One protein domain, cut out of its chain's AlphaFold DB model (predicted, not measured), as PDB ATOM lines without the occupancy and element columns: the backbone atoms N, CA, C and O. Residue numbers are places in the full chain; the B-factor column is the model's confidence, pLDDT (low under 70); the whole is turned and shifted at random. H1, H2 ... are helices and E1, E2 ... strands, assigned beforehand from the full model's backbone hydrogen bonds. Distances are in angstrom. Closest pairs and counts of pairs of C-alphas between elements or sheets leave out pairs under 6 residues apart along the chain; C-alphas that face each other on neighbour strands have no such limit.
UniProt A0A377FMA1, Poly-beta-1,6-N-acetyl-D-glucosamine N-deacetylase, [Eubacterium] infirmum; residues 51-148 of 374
ATOM      1  N   ILE A  51     186.881 168.273  85.973       55.75
ATOM      2  CA  ILE A  51     187.987 168.401  86.904       55.75
ATOM      3  C   ILE A  51     187.782 169.715  87.646       55.75
ATOM      4  O   ILE A  51     188.087 170.780  87.129       55.75
ATOM      5  N   ASP A  52     187.253 169.613  88.861       63.47
ATOM      6  CA  ASP A  52     187.165 170.730  89.799       63.47
ATOM      7  C   ASP A  52     188.560 171.030  90.379       63.47
ATOM      8  O   ASP A  52     189.280 170.110  90.779       63.47
ATOM      9  N   ASP A  53     188.935 172.307  90.461       64.75
ATOM     10  CA  ASP A  53     190.163 172.795  91.105       64.75
ATOM     11  C   ASP A  53     190.302 172.311  92.557       64.75
ATOM     12  O   ASP A  53     191.417 172.156  93.077       64.75
ATOM     13  N   SER A  54     189.184 172.008  93.226       67.81
ATOM     14  CA  SER A  54     189.183 171.385  94.550       67.81
ATOM     15  C   SER A  54     189.907 170.031  94.577       67.81
ATOM     16  O   SER A  54     190.508 169.682  95.599       67.81
ATOM     17  N   ASP A  55     189.970 169.306  93.456       67.69
ATOM     18  CA  ASP A  55     190.687 168.035  93.372       67.69
ATOM     19  C   ASP A  55     192.195 168.215  93.540       67.69
ATOM     20  O   ASP A  55     192.840 167.356  94.138       67.69
ATOM     21  N   PHE A  56     192.767 169.349  93.128       69.50
ATOM     22  CA  PHE A  56     194.180 169.640  93.380       69.50
ATOM     23  C   PHE A  56     194.464 170.049  94.822       69.50
ATOM     24  O   PHE A  56     195.631 170.079  95.221       69.50
ATOM     25  N   LYS A  57     193.442 170.311  95.643       72.50
ATOM     26  CA  LYS A  57     193.615 170.459  97.097       72.50
ATOM     27  C   LYS A  57     193.819 169.106  97.785       72.50
ATOM     28  O   LYS A  57     194.298 169.069  98.919       72.50
ATOM     29  N   LEU A  58     193.508 167.988  97.119       69.88
ATOM     30  CA  LEU A  58     193.813 166.657  97.635       69.88
ATOM     31  C   LEU A  58     195.333 166.441  97.712       69.88
ATOM     32  O   LEU A  58     196.113 166.919  96.885       69.88
ATOM     33  N   ASN A  59     195.764 165.683  98.722       78.69
ATOM     34  CA  ASN A  59     197.131 165.165  98.752       78.69
ATOM     35  C   ASN A  59     197.297 164.022  97.736       78.69
ATOM     36  O   ASN A  59     196.309 163.430  97.302       78.69
ATOM     37  N   ASP A  60     198.538 163.678  97.391       75.25
ATOM     38  CA  ASP A  60     198.829 162.791  96.251       75.25
ATOM     39  C   ASP A  60     198.245 161.400  96.441       75.25
ATOM     40  O   ASP A  60     197.693 160.818  95.514       75.25
ATOM     41  N   LYS A  61     198.262 160.895  97.678       75.25
ATOM     42  CA  LYS A  61     197.662 159.603  98.017       75.25
ATOM     43  C   LYS A  61     196.144 159.608  97.821       75.25
ATOM     44  O   LYS A  61     195.595 158.634  97.316       75.25
ATOM     45  N   LYS A  62     195.453 160.680  98.221       78.50
ATOM     46  CA  LYS A  62     193.999 160.828  98.031       78.50
ATOM     47  C   LYS A  62     193.649 161.063  96.562       78.50
ATOM     48  O   LYS A  62     192.675 160.485  96.089       78.50
ATOM     49  N   LEU A  63     194.453 161.850  95.849       73.75
ATOM     50  CA  LEU A  63     194.270 162.128  94.428       73.75
ATOM     51  C   LEU A  63     194.459 160.859  93.595       73.75
ATOM     52  O   LEU A  63     193.566 160.516  92.833       73.75
ATOM     53  N   LEU A  64     195.538 160.105  93.823       76.50
ATOM     54  CA  LEU A  64     195.792 158.827  93.148       76.50
ATOM     55  C   LEU A  64     194.799 157.727  93.550       76.50
ATOM     56  O   LEU A  64     194.548 156.808  92.785       76.50
ATOM     57  N   LYS A  65     194.193 157.809  94.741       77.69
ATOM     58  CA  LYS A  65     193.084 156.917  95.113       77.69
ATOM     59  C   LYS A  65     191.803 157.254  94.341       77.69
ATOM     60  O   LYS A  65     191.067 156.343  93.980       77.69
ATOM     61  N   LYS A  66     191.523 158.544  94.127       75.50
ATOM     62  CA  LYS A  66     190.365 159.015  93.351       75.50
ATOM     63  C   LYS A  66     190.560 158.776  91.846       75.50
ATOM     64  O   LYS A  66     189.612 158.406  91.166       75.50
ATOM     65  N   TYR A  67     191.790 158.944  91.366       77.50
ATOM     66  CA  TYR A  67     192.210 158.796  89.976       77.50
ATOM     67  C   TYR A  67     193.480 157.934  89.926       77.50
ATOM     68  O   TYR A  67     194.577 158.472  90.079       77.50
ATOM     69  N   PRO A  68     193.364 156.604  89.777       68.19
ATOM     70  CA  PRO A  68     194.529 155.724  89.760       68.19
ATOM     71  C   PRO A  68     195.481 156.059  88.607       68.19
ATOM     72  O   PRO A  68     195.079 156.624  87.584       68.19
ATOM     73  N   GLU A  69     196.756 155.699  88.787       75.81
ATOM     74  CA  GLU A  69     197.774 155.860  87.750       75.81
ATOM     75  C   GLU A  69     197.372 155.048  86.513       75.81
ATOM     76  O   GLU A  69     197.125 153.845  86.608       75.81
ATOM     77  N   SER A  70     197.239 155.720  85.369       76.06
ATOM     78  CA  SER A  70     196.628 155.139  84.171       76.06
ATOM     79  C   SER A  70     197.601 155.092  83.003       76.06
ATOM     80  O   SER A  70     198.268 156.080  82.708       76.06
ATOM     81  N   ALA A  71     197.605 153.982  82.262       79.69
ATOM     82  CA  ALA A  71     198.307 153.889  80.978       79.69
ATOM     83  C   ALA A  71     197.738 154.866  79.925       79.69
ATOM     84  O   ALA A  71     198.445 155.289  79.004       79.69
ATOM     85  N   HIS A  72     196.478 155.278  80.092       87.44
ATOM     86  CA  HIS A  72     195.822 156.245  79.215       87.44
ATOM     87  C   HIS A  72     196.359 157.662  79.384       87.44
ATOM     88  O   HIS A  72     196.317 158.416  78.425       87.44
ATOM     89  N   LEU A  73     196.937 158.016  80.542       92.38
ATOM     90  CA  LEU A  73     197.521 159.337  80.784       92.38
ATOM     91  C   LEU A  73     199.032 159.226  80.986       92.38
ATOM     92  O   LEU A  73     199.529 158.745  82.007       92.38
ATOM     93  N   LEU A  74     199.776 159.717  80.008       94.25
ATOM     94  CA  LEU A  74     201.225 159.782  80.049       94.25
ATOM     95  C   LEU A  74     201.658 161.169  80.521       94.25
ATOM     96  O   LEU A  74     201.078 162.166  80.110       94.25
ATOM     97  N   ILE A  75     202.702 161.235  81.346       96.25
ATOM     98  CA  ILE A  75     203.390 162.481  81.693       96.25
ATOM     99  C   ILE A  75     204.885 162.354  81.384       96.25
ATOM    100  O   ILE A  75     205.527 161.357  81.738       96.25
ATOM    101  N   GLY A  76     205.421 163.359  80.696       97.38
ATOM    102  CA  GLY A  76     206.833 163.509  80.355       97.38
ATOM    103  C   GLY A  76     207.409 164.801  80.933       97.38
ATOM    104  O   GLY A  76     206.685 165.748  81.236       97.38
ATOM    105  N   LEU A  77     208.726 164.835  81.121       98.50
ATOM    106  CA  LEU A  77     209.436 166.022  81.606       98.50
ATOM    107  C   LEU A  77     209.925 166.853  80.418       98.50
ATOM    108  O   LEU A  77     210.407 166.296  79.433       98.50
ATOM    109  N   LYS A  78     209.838 168.182  80.521       98.44
ATOM    110  CA  LYS A  78     210.455 169.093  79.547       98.44
ATOM    111  C   LYS A  78     211.956 169.190  79.849       98.44
ATOM    112  O   LYS A  78     212.338 169.605  80.945       98.44
ATOM    113  N   GLY A  79     212.805 168.763  78.917       98.31
ATOM    114  CA  GLY A  79     214.253 168.683  79.133       98.31
ATOM    115  C   GLY A  79     214.677 167.564  80.098       98.31
ATOM    116  O   GLY A  79     213.988 166.556  80.274       98.31
ATOM    117  N   SER A  80     215.852 167.721  80.703       98.44
ATOM    118  CA  SER A  80     216.532 166.669  81.471       98.44
ATOM    119  C   SER A  80     215.783 166.247  82.735       98.44
ATOM    120  O   SER A  80     215.342 167.071  83.526       98.44
ATOM    121  N   LYS A  81     215.725 164.933  82.997       98.06
ATOM    122  CA  LYS A  81     215.174 164.395  84.257       98.06
ATOM    123  C   LYS A  81     216.001 164.790  85.488       98.06
ATOM    124  O   LYS A  81     215.450 164.913  86.583       98.06
ATOM    125  N   VAL A  82     217.312 164.924  85.308       98.50
ATOM    126  CA  VAL A  82     218.225 165.482  86.306       98.50
ATOM    127  C   VAL A  82     218.584 166.878  85.826       98.50
ATOM    128  O   VAL A  82     219.346 166.995  84.873       98.50
ATOM    129  N   THR A  83     218.004 167.906  86.439       98.19
ATOM    130  CA  THR A  83     218.277 169.313  86.119       98.19
ATOM    131  C   THR A  83     219.474 169.795  86.923       98.19
ATOM    132  O   THR A  83     219.555 169.520  88.119       98.19
ATOM    133  N   LEU A  84     220.413 170.480  86.273       98.44
ATOM    134  CA  LEU A  84     221.605 171.023  86.919       98.44
ATOM    135  C   LEU A  84     221.411 172.520  87.140       98.44
ATOM    136  O   LEU A  84     221.107 173.236  86.196       98.44
ATOM    137  N   VAL A  85     221.613 172.982  88.372       98.38
ATOM    138  CA  VAL A  85     221.513 174.401  88.737       98.38
ATOM    139  C   VAL A  85     222.832 174.823  89.357       98.38
ATOM    140  O   VAL A  85     223.365 174.121  90.218       98.38
ATOM    141  N   LYS A  86     223.377 175.954  88.921       98.44
ATOM    142  CA  LYS A  86     224.561 176.534  89.547       98.44
ATOM    143  C   LYS A  86     224.174 177.141  90.896       98.44
ATOM    144  O   LYS A  86     223.189 177.862  90.994       98.44
ATOM    145  N   GLU A  87     224.941 176.832  91.935       98.38
ATOM    146  CA  GLU A  87     224.774 177.409  93.271       98.38
ATOM    147  C   GLU A  87     224.671 178.940  93.202       98.38
ATOM    148  O   GLU A  87     225.498 179.602  92.570       98.38
ATOM    149  N   GLY A  88     223.640 179.480  93.854       96.69
ATOM    150  CA  GLY A  88     223.331 180.909  93.887       96.69
ATOM    151  C   GLY A  88     222.522 181.444  92.699       96.69
ATOM    152  O   GLY A  88     222.038 182.567  92.794       96.69
ATOM    153  N   GLU A  89     222.336 180.683  91.616       97.25
ATOM    154  CA  GLU A  89     221.399 181.058  90.545       97.25
ATOM    155  C   GLU A  89     219.963 180.641  90.886       97.25
ATOM    156  O   GLU A  89     219.732 179.695  91.646       97.25
ATOM    157  N   ASP A  90     218.986 181.330  90.299       96.81
ATOM    158  CA  ASP A  90     217.581 180.957  90.435       96.81
ATOM    159  C   ASP A  90     217.301 179.611  89.751       96.81
ATOM    160  O   ASP A  90     217.802 179.305  88.662       96.81
ATOM    161  N   TYR A  91     216.448 178.800  90.382       97.81
ATOM    162  CA  TYR A  91     215.929 177.586  89.760       97.81
ATOM    163  C   TYR A  91     214.863 177.947  88.722       97.81
ATOM    164  O   TYR A  91     213.774 178.413  89.060       97.81
ATOM    165  N   VAL A  92     215.165 177.679  87.452       98.25
ATOM    166  CA  VAL A  92     214.204 177.785  86.353       98.25
ATOM    167  C   VAL A  92     213.392 176.498  86.296       98.25
ATOM    168  O   VAL A  92     213.932 175.453  85.947       98.25
ATOM    169  N   GLU A  93     212.103 176.567  86.639       97.75
ATOM    170  CA  GLU A  93     211.192 175.417  86.594       97.75
ATOM    171  C   GLU A  93     210.912 174.999  85.137       97.75
ATOM    172  O   GLU A  93     210.204 175.714  84.423       97.75
ATOM    173  N   PRO A  94     211.420 173.841  84.674       97.38
ATOM    174  CA  PRO A  94     211.328 173.473  83.261       97.38
ATOM    175  C   PRO A  94     209.931 173.005  82.836       97.38
ATOM    176  O   PRO A  94     209.604 172.993  81.651       97.38
ATOM    177  N   GLY A  95     209.114 172.564  83.794       97.38
ATOM    178  CA  GLY A  95     207.781 172.026  83.571       97.38
ATOM    179  C   GLY A  95     207.748 170.553  83.149       97.38
ATOM    180  O   GLY A  95     208.750 169.827  83.088       97.38
ATOM    181  N   ALA A  96     206.531 170.109  82.849       98.25
ATOM    182  CA  ALA A  96     206.191 168.793  82.327       98.25
ATOM    183  C   ALA A  96     205.081 168.941  81.275       98.25
ATOM    184  O   ALA A  96     204.463 169.999  81.170       98.25
ATOM    185  N   TYR A  97     204.840 167.891  80.498       97.50
ATOM    186  CA  TYR A  97     203.718 167.793  79.564       97.50
ATOM    187  C   TYR A  97     202.973 166.483  79.805       97.50
ATOM    188  O   TYR A  97     203.565 165.507  80.275       97.50
ATOM    189  N   ALA A  98     201.682 166.453  79.487       96.00
ATOM    190  CA  ALA A  98     200.862 165.265  79.644       96.00
ATOM    191  C   ALA A  98     199.996 165.007  78.411       96.00
ATOM    192  O   ALA A  98     199.501 165.943  77.787       96.00
ATOM    193  N   LEU A  99     199.850 163.728  78.069       93.88
ATOM    194  CA  LEU A  99     199.167 163.245  76.874       93.88
ATOM    195  C   LEU A  99     198.214 162.107  77.253       93.88
ATOM    196  O   LEU A  99     198.641 161.055  77.749       93.88
ATOM    197  N   ASP A 100     196.929 162.316  77.005       91.75
ATOM    198  CA  ASP A 100     195.872 161.322  77.132       91.75
ATOM    199  C   ASP A 100     195.569 160.709  75.757       91.75
ATOM    200  O   ASP A 100     195.356 161.442  74.792       91.75
ATOM    201  N   ASP A 101     195.533 159.381  75.635       90.38
ATOM    202  CA  ASP A 101     195.227 158.724  74.348       90.38
ATOM    203  C   ASP A 101     193.792 158.956  73.849       90.38
ATOM    204  O   ASP A 101     193.492 158.684  72.688       90.38
ATOM    205  N   ARG A 102     192.897 159.482  74.689       88.25
ATOM    206  CA  ARG A 102     191.499 159.758  74.319       88.25
ATOM    207  C   ARG A 102     191.298 161.231  73.994       88.25
ATOM    208  O   ARG A 102     190.689 161.576  72.976       88.25
ATOM    209  N   THR A 103     191.815 162.102  74.859       87.62
ATOM    210  CA  THR A 103     191.557 163.549  74.805       87.62
ATOM    211  C   THR A 103     192.717 164.363  74.231       87.62
ATOM    212  O   THR A 103     192.494 165.493  73.812       87.62
ATOM    213  N   GLY A 104     193.913 163.785  74.087       90.19
ATOM    214  CA  GLY A 104     195.095 164.473  73.566       90.19
ATOM    215  C   GLY A 104     195.868 165.200  74.663       90.19
ATOM    216  O   GLY A 104     196.093 164.655  75.743       90.19
ATOM    217  N   ALA A 105     196.333 166.416  74.384       92.25
ATOM    218  CA  ALA A 105     197.160 167.157  75.325       92.25
ATOM    219  C   ALA A 105     196.388 167.558  76.595       92.25
ATOM    220  O   ALA A 105     195.258 168.043  76.545       92.25
ATOM    221  N   VAL A 106     197.030 167.387  77.749       92.50
ATOM    222  CA  VAL A 106     196.481 167.716  79.067       92.50
ATOM    223  C   VAL A 106     197.332 168.814  79.687       92.50
ATOM    224  O   VAL A 106     198.499 168.607  80.020       92.50
ATOM    225  N   THR A 107     196.738 169.992  79.859       89.56
ATOM    226  CA  THR A 107     197.426 171.192  80.362       89.56
ATOM    227  C   THR A 107     197.384 171.323  81.883       89.56
ATOM    228  O   THR A 107     198.140 172.101  82.462       89.56
ATOM    229  N   ASN A 108     196.527 170.550  82.555       86.69
ATOM    230  CA  ASN A 108     196.367 170.626  83.999       86.69
ATOM    231  C   ASN A 108     197.404 169.756  84.728       86.69
ATOM    232  O   ASN A 108     197.202 168.556  84.951       86.69
ATOM    233  N   ILE A 109     198.537 170.376  85.066       92.94
ATOM    234  CA  ILE A 109     199.660 169.733  85.746       92.94
ATOM    235  C   ILE A 109     199.999 170.516  87.010       92.94
ATOM    236  O   ILE A 109     200.393 171.680  86.959       92.94
ATOM    237  N   LYS A 110     199.907 169.848  88.159       93.56
ATOM    238  CA  LYS A 110     200.345 170.403  89.438       93.56
ATOM    239  C   LYS A 110     201.825 170.126  89.661       93.56
ATOM    240  O   LYS A 110     202.261 168.986  89.518       93.56
ATOM    241  N   ILE A 111     202.553 171.153  90.088       95.38
ATOM    242  CA  ILE A 111     203.971 171.081  90.450       95.38
ATOM    243  C   ILE A 111     204.098 171.169  91.973       95.38
ATOM    244  O   ILE A 111     203.403 171.954  92.623       95.38
ATOM    245  N   LYS A 112     204.957 170.332  92.555       95.25
ATOM    246  CA  LYS A 112     205.244 170.298  93.991       95.25
ATOM    247  C   LYS A 112     206.735 170.183  94.253       95.25
ATOM    248  O   LYS A 112     207.431 169.449  93.561       95.25
ATOM    249  N   GLY A 113     207.174 170.815  95.333       95.69
ATOM    250  CA  GLY A 113     208.563 170.825  95.775       95.69
ATOM    251  C   GLY A 113     209.147 172.231  95.733       95.69
ATOM    252  O   GLY A 113     208.518 173.168  95.246       95.69
ATOM    253  N   SER A 114     210.341 172.369  96.287       95.75
ATOM    254  CA  SER A 114     211.122 173.599  96.270       95.75
ATOM    255  C   SER A 114     212.605 173.253  96.191       95.75
ATOM    256  O   SER A 114     213.019 172.146  96.549       95.75
ATOM    257  N   VAL A 115     213.396 174.198  95.694       97.81
ATOM    258  CA  VAL A 115     214.847 174.071  95.543       97.81
ATOM    259  C   VAL A 115     215.487 175.234  96.289       97.81
ATOM    260  O   VAL A 115     215.180 176.385  96.000       97.81
ATOM    261  N   ASP A 116     216.360 174.937  97.251       98.06
ATOM    262  CA  ASP A 116     217.197 175.944  97.909       98.06
ATOM    263  C   ASP A 116     218.533 176.022  97.162       98.06
ATOM    264  O   ASP A 116     219.450 175.231  97.389       98.06
ATOM    265  N   THR A 117     218.637 176.956  96.217       97.69
ATOM    266  CA  THR A 117     219.815 177.065  95.344       97.69
ATOM    267  C   THR A 117     221.046 177.632  96.053       97.69
ATOM    268  O   THR A 117     222.141 177.580  95.493       97.69
ATOM    269  N   SER A 118     220.913 178.085  97.307       97.94
ATOM    270  CA  SER A 118     222.050 178.460  98.160       97.94
ATOM    271  C   SER A 118     222.774 177.255  98.770       97.94
ATOM    272  O   SER A 118     223.862 177.400  99.323       97.94
ATOM    273  N   LYS A 119     222.181 176.056  98.687       98.19
ATOM    274  CA  LYS A 119     222.721 174.829  99.278       98.19
ATOM    275  C   LYS A 119     222.944 173.765  98.201       98.19
ATOM    276  O   LYS A 119     221.974 173.174  97.719       98.19
ATOM    277  N   PRO A 120     224.205 173.460  97.852       98.44
ATOM    278  CA  PRO A 120     224.536 172.350  96.969       98.44
ATOM    279  C   PRO A 120     223.958 171.028  97.475       98.44
ATOM    280  O   PRO A 120     224.077 170.695  98.655       98.44
ATOM    281  N   GLY A 121     223.355 170.256  96.577       98.12
ATOM    282  CA  GLY A 121     222.643 169.036  96.941       98.12
ATOM    283  C   GLY A 121     221.618 168.616  95.899       98.12
ATOM    284  O   GLY A 121     221.527 169.202  94.820       98.12
ATOM    285  N   GLU A 122     220.854 167.579  96.227       98.56
ATOM    286  CA  GLU A 122     219.767 167.083  95.390       98.56
ATOM    287  C   GLU A 122     218.411 167.427  96.004       98.56
ATOM    288  O   GLU A 122     218.145 167.163  97.175       98.56
ATOM    289  N   TYR A 123     217.544 167.984  95.170       98.62
ATOM    290  CA  TYR A 123     216.172 168.354  95.477       98.62
ATOM    291  C   TYR A 123     215.229 167.580  94.564       98.62
ATOM    292  O   TYR A 123     215.624 167.054  93.518       98.62
ATOM    293  N   ARG A 124     213.958 167.513  94.953       98.12
ATOM    294  CA  ARG A 124     212.943 166.752  94.231       98.12
ATOM    295  C   ARG A 124     211.758 167.638  93.888       98.12
ATOM    296  O   ARG A 124     211.129 168.188  94.787       98.12
ATOM    297  N   ILE A 125     211.421 167.678  92.602       98.31
ATOM    298  CA  ILE A 125     210.186 168.274  92.094       98.31
ATOM    299  C   ILE A 125     209.283 167.161  91.564       98.31
ATOM    300  O   ILE A 125     209.728 166.267  90.839       98.31
ATOM    301  N   GLU A 126     208.013 167.190  91.950       97.44
ATOM    302  CA  GLU A 126     206.985 166.251  91.507       97.44
ATOM    303  C   GLU A 126     205.947 166.959  90.634       97.44
ATOM    304  O   GLU A 126     205.485 168.051  90.959       97.44
ATOM    305  N   TYR A 127     205.573 166.302  89.538       96.75
ATOM    306  CA  TYR A 127     204.563 166.755  88.589       96.75
ATOM    307  C   TYR A 127     203.425 165.755  88.578       96.75
ATOM    308  O   TYR A 127     203.669 164.551  88.469       96.75
ATOM    309  N   ILE A 128     202.196 166.248  88.665       93.81
ATOM    310  CA  ILE A 128     200.999 165.414  88.712       93.81
ATOM    311  C   ILE A 128     200.016 165.943  87.683       93.81
ATOM    312  O   ILE A 128     199.456 167.026  87.849       93.81
ATOM    313  N   ALA A 129     199.828 165.168  86.621       92.50
ATOM    314  CA  ALA A 129     198.840 165.429  85.591       92.50
ATOM    315  C   ALA A 129     197.529 164.729  85.930       92.50
ATOM    316  O   ALA A 129     197.528 163.626  86.491       92.50
ATOM    317  N   LYS A 130     196.418 165.352  85.539       87.25
ATOM    318  CA  LYS A 130     195.079 164.792  85.708       87.25
ATOM    319  C   LYS A 130     194.234 165.004  84.450       87.25
ATOM    320  O   LYS A 130     194.175 166.109  83.925       87.25
ATOM    321  N   SER A 131     193.537 163.952  84.032       84.06
ATOM    322  CA  SER A 131     192.547 163.922  82.945       84.06
ATOM    323  C   SER A 131     191.338 163.126  83.434       84.06
ATOM    324  O   SER A 131     191.556 162.128  84.105       84.06
ATOM    325  N   ASP A 132     190.095 163.536  83.168       78.12
ATOM    326  CA  ASP A 132     188.825 162.932  83.637       78.12
ATOM    327  C   ASP A 132     188.903 161.893  84.779       78.12
ATOM    328  O   ASP A 132     188.622 162.216  85.931       78.12
ATOM    329  N   ARG A 133     189.257 160.633  84.466       76.38
ATOM    330  CA  ARG A 133     189.336 159.498  85.413       76.38
ATOM    331  C   ARG A 133     190.750 158.931  85.629       76.38
ATOM    332  O   ARG A 133     190.896 157.823  86.138       76.38
ATOM    333  N   ALA A 134     191.778 159.653  85.215       85.69
ATOM    334  CA  ALA A 134     193.172 159.239  85.203       85.69
ATOM    335  C   ALA A 134     194.067 160.305  85.848       85.69
ATOM    336  O   ALA A 134     193.893 161.508  85.644       85.69
ATOM    337  N   ALA A 135     195.072 159.854  86.591       89.81
ATOM    338  CA  ALA A 135     196.192 160.692  86.988       89.81
ATOM    339  C   ALA A 135     197.504 160.031  86.563       89.81
ATOM    340  O   ALA A 135     197.562 158.829  86.312       89.81
ATOM    341  N   SER A 136     198.557 160.828  86.450       91.56
ATOM    342  CA  SER A 136     199.898 160.345  86.135       91.56
ATOM    343  C   SER A 136     200.922 161.246  86.796       91.56
ATOM    344  O   SER A 136     200.667 162.440  86.978       91.56
ATOM    345  N   LYS A 137     202.075 160.692  87.174       93.94
ATOM    346  CA  LYS A 137     203.112 161.444  87.886       93.94
ATOM    347  C   LYS A 137     204.493 161.309  87.258       93.94
ATOM    348  O   LYS A 137     204.885 160.244  86.780       93.94
ATOM    349  N   ALA A 138     205.254 162.392  87.323       96.00
ATOM    350  CA  ALA A 138     206.674 162.422  87.011       96.00
ATOM    351  C   ALA A 138     207.446 163.064  88.163       96.00
ATOM    352  O   ALA A 138     206.911 163.808  88.979       96.00
ATOM    353  N   THR A 139     208.737 162.769  88.237       97.62
ATOM    354  CA  THR A 139     209.633 163.367  89.225       97.62
ATOM    355  C   THR A 139     210.918 163.794  88.539       97.62
ATOM    356  O   THR A 139     211.523 162.992  87.818       97.62
ATOM    357  N   ARG A 140     211.341 165.023  88.827       98.56
ATOM    358  CA  ARG A 140     212.631 165.595  88.451       98.56
ATOM    359  C   ARG A 140     213.529 165.670  89.680       98.56
ATOM    360  O   ARG A 140     213.085 166.065  90.759       98.56
ATOM    361  N   THR A 141     214.786 165.290  89.494       98.75
ATOM    362  CA  THR A 141     215.848 165.562  90.463       98.75
ATOM    363  C   THR A 141     216.511 166.866  90.053       98.75
ATOM    364  O   THR A 141     216.931 166.996  88.906       98.75
ATOM    365  N   VAL A 142     216.613 167.824  90.963       98.75
ATOM    366  CA  VAL A 142     217.345 169.073  90.736       98.75
ATOM    367  C   VAL A 142     218.637 169.000  91.531       98.75
ATOM    368  O   VAL A 142     218.604 168.880  92.752       98.75
ATOM    369  N   LYS A 143     219.774 169.032  90.846       98.62
ATOM    370  CA  LYS A 143     221.098 169.001  91.455       98.62
ATOM    371  C   LYS A 143     221.679 170.408  91.453       98.62
ATOM    372  O   LYS A 143     222.084 170.910  90.406       98.62
ATOM    373  N   VAL A 144     221.735 171.015  92.633       98.75
ATOM    374  CA  VAL A 144     222.444 172.276  92.854       98.75
ATOM    375  C   VAL A 144     223.929 171.950  92.972       98.75
ATOM    376  O   VAL A 144     224.357 171.231  93.878       98.75
ATOM    377  N   VAL A 145     224.710 172.419  92.010       98.50
ATOM    378  CA  VAL A 145     226.146 172.163  91.891       98.50
ATOM    379  C   VAL A 145     226.893 173.400  92.360       98.50
ATOM    380  O   VAL A 145     226.560 174.509  91.951       98.50
ATOM    381  N   LYS A 146     227.925 173.202  93.189       98.38
ATOM    382  CA  LYS A 146     228.790 174.286  93.669       98.38
ATOM    383  C   LYS A 146     229.265 175.181  92.531       98.38
ATOM    384  O   LYS A 146     229.645 174.673  91.472       98.38
ATOM    385  N   ALA A 147     229.292 176.489  92.767       97.38
ATOM    386  CA  ALA A 147     229.593 177.468  91.725       97.38
ATOM    387  C   ALA A 147     230.979 177.247  91.087       97.38
ATOM    388  O   ALA A 147     231.116 177.372  89.872       97.38
ATOM    389  N   ASP A 148     231.979 176.842  91.878       97.06
ATOM    390  CA  ASP A 148     233.349 176.541  91.427       97.06
ATOM    391  C   ASP A 148     233.484 175.196  90.684       97.06
ATOM    392  O   ASP A 148     234.542 174.894  90.128       97.06
TER     393      ASP A 148
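AT A GLANCE: This is residues 51 to 148 of the 374 residues of the protein "Poly-beta-1,6-N-acetyl-D-glucosamine N-deacetylase" of [Eubacterium] infirmum (UniProt A0A377FMA1). A slender pair of sheets, only partly face to face: the long hairpin E6 and E7 makes the long axis of a curled, strongly twisted sheet, and the small sheet E1 E3 E4 covers one face of it near one end. At that same end H2 lies over the other face of the large sheet, with H1 close by. The 98 printed residues hold, in order, H1 H2 E1 E2 E3 E4 E5 E6 E7; the large sheet runs E2 E7 E6 E5, mixed, the small one E1 E3 E4, antiparallel, and the class is mixed, helices and strands. The whole is only just compact, close to loose, with a radius of gyration of the C-alphas of 15.0 A, and it spans 48 by 24 by 18 A, only just a rod.

HOW THE PARTS SIT: Start at H1, residues 53 to 57, which only grazes the large sheet with residues 55 to 56. H2, residues 60 to 66, is close to H1 but not clearly touching: the closest C-alphas, of Asp 55 and Leu 63, are 7.0 A apart. H2 is on the large sheet at a height of 9.4 A and runs along the strands. In H2 every O i to N i+4 pair is within hydrogen-bond range; in H1 0 of 1 is, but 2 of 2 O i to N i+3 pairs are. Next come E1, residues 73 to 77, and its antiparallel neighbour E3, residues 96 to 100; see N 74 and O 99, 2.9 A. E2, residues 82 to 86, is parallel to E7, residues 134 to 145, with N 83 and O 141 at 2.8 A. E3 and E4, residues 104 to 106, form a hairpin, with N 100 and O 104 at 2.8 A. E4 runs on into E5, residues 109 to 112, at 34 degrees. E5, E6, residues 121 to 131, and E7 form a meander, each strand the antiparallel neighbour of the one before: look at N 110 and O 128, 2.9 A, then N 127 and O 138, 2.9 A. Between the sheets, the closest C-alphas of E1 and E7, Leu 73 and Ser 136, are 5.9 A apart.

IN THESE COORDINATES: Find C-alpha 53 at (190.163, 172.795, 91.105), where H1 begins; H2 is 9.7 A long. E1 measures 13.7 A, E2 13.1 A and E3 13.8 A; E4 and E5 are shorter. E6 starts from C-alpha 121 at (222.643, 169.036, 96.941) and runs 33.6 A; E7 returns over 36.0 A to C-alpha 145 at (226.146, 172.163, 91.891).

THE WHOLE: The C-alphas farthest apart, of Arg 102 and Asp 148, are 48.2 A apart. The printed part has no cut, and no link is long. Mean pLDDT of the printed part is 90.2; look for values under 70 at residues 51 to 56, 58 and 68.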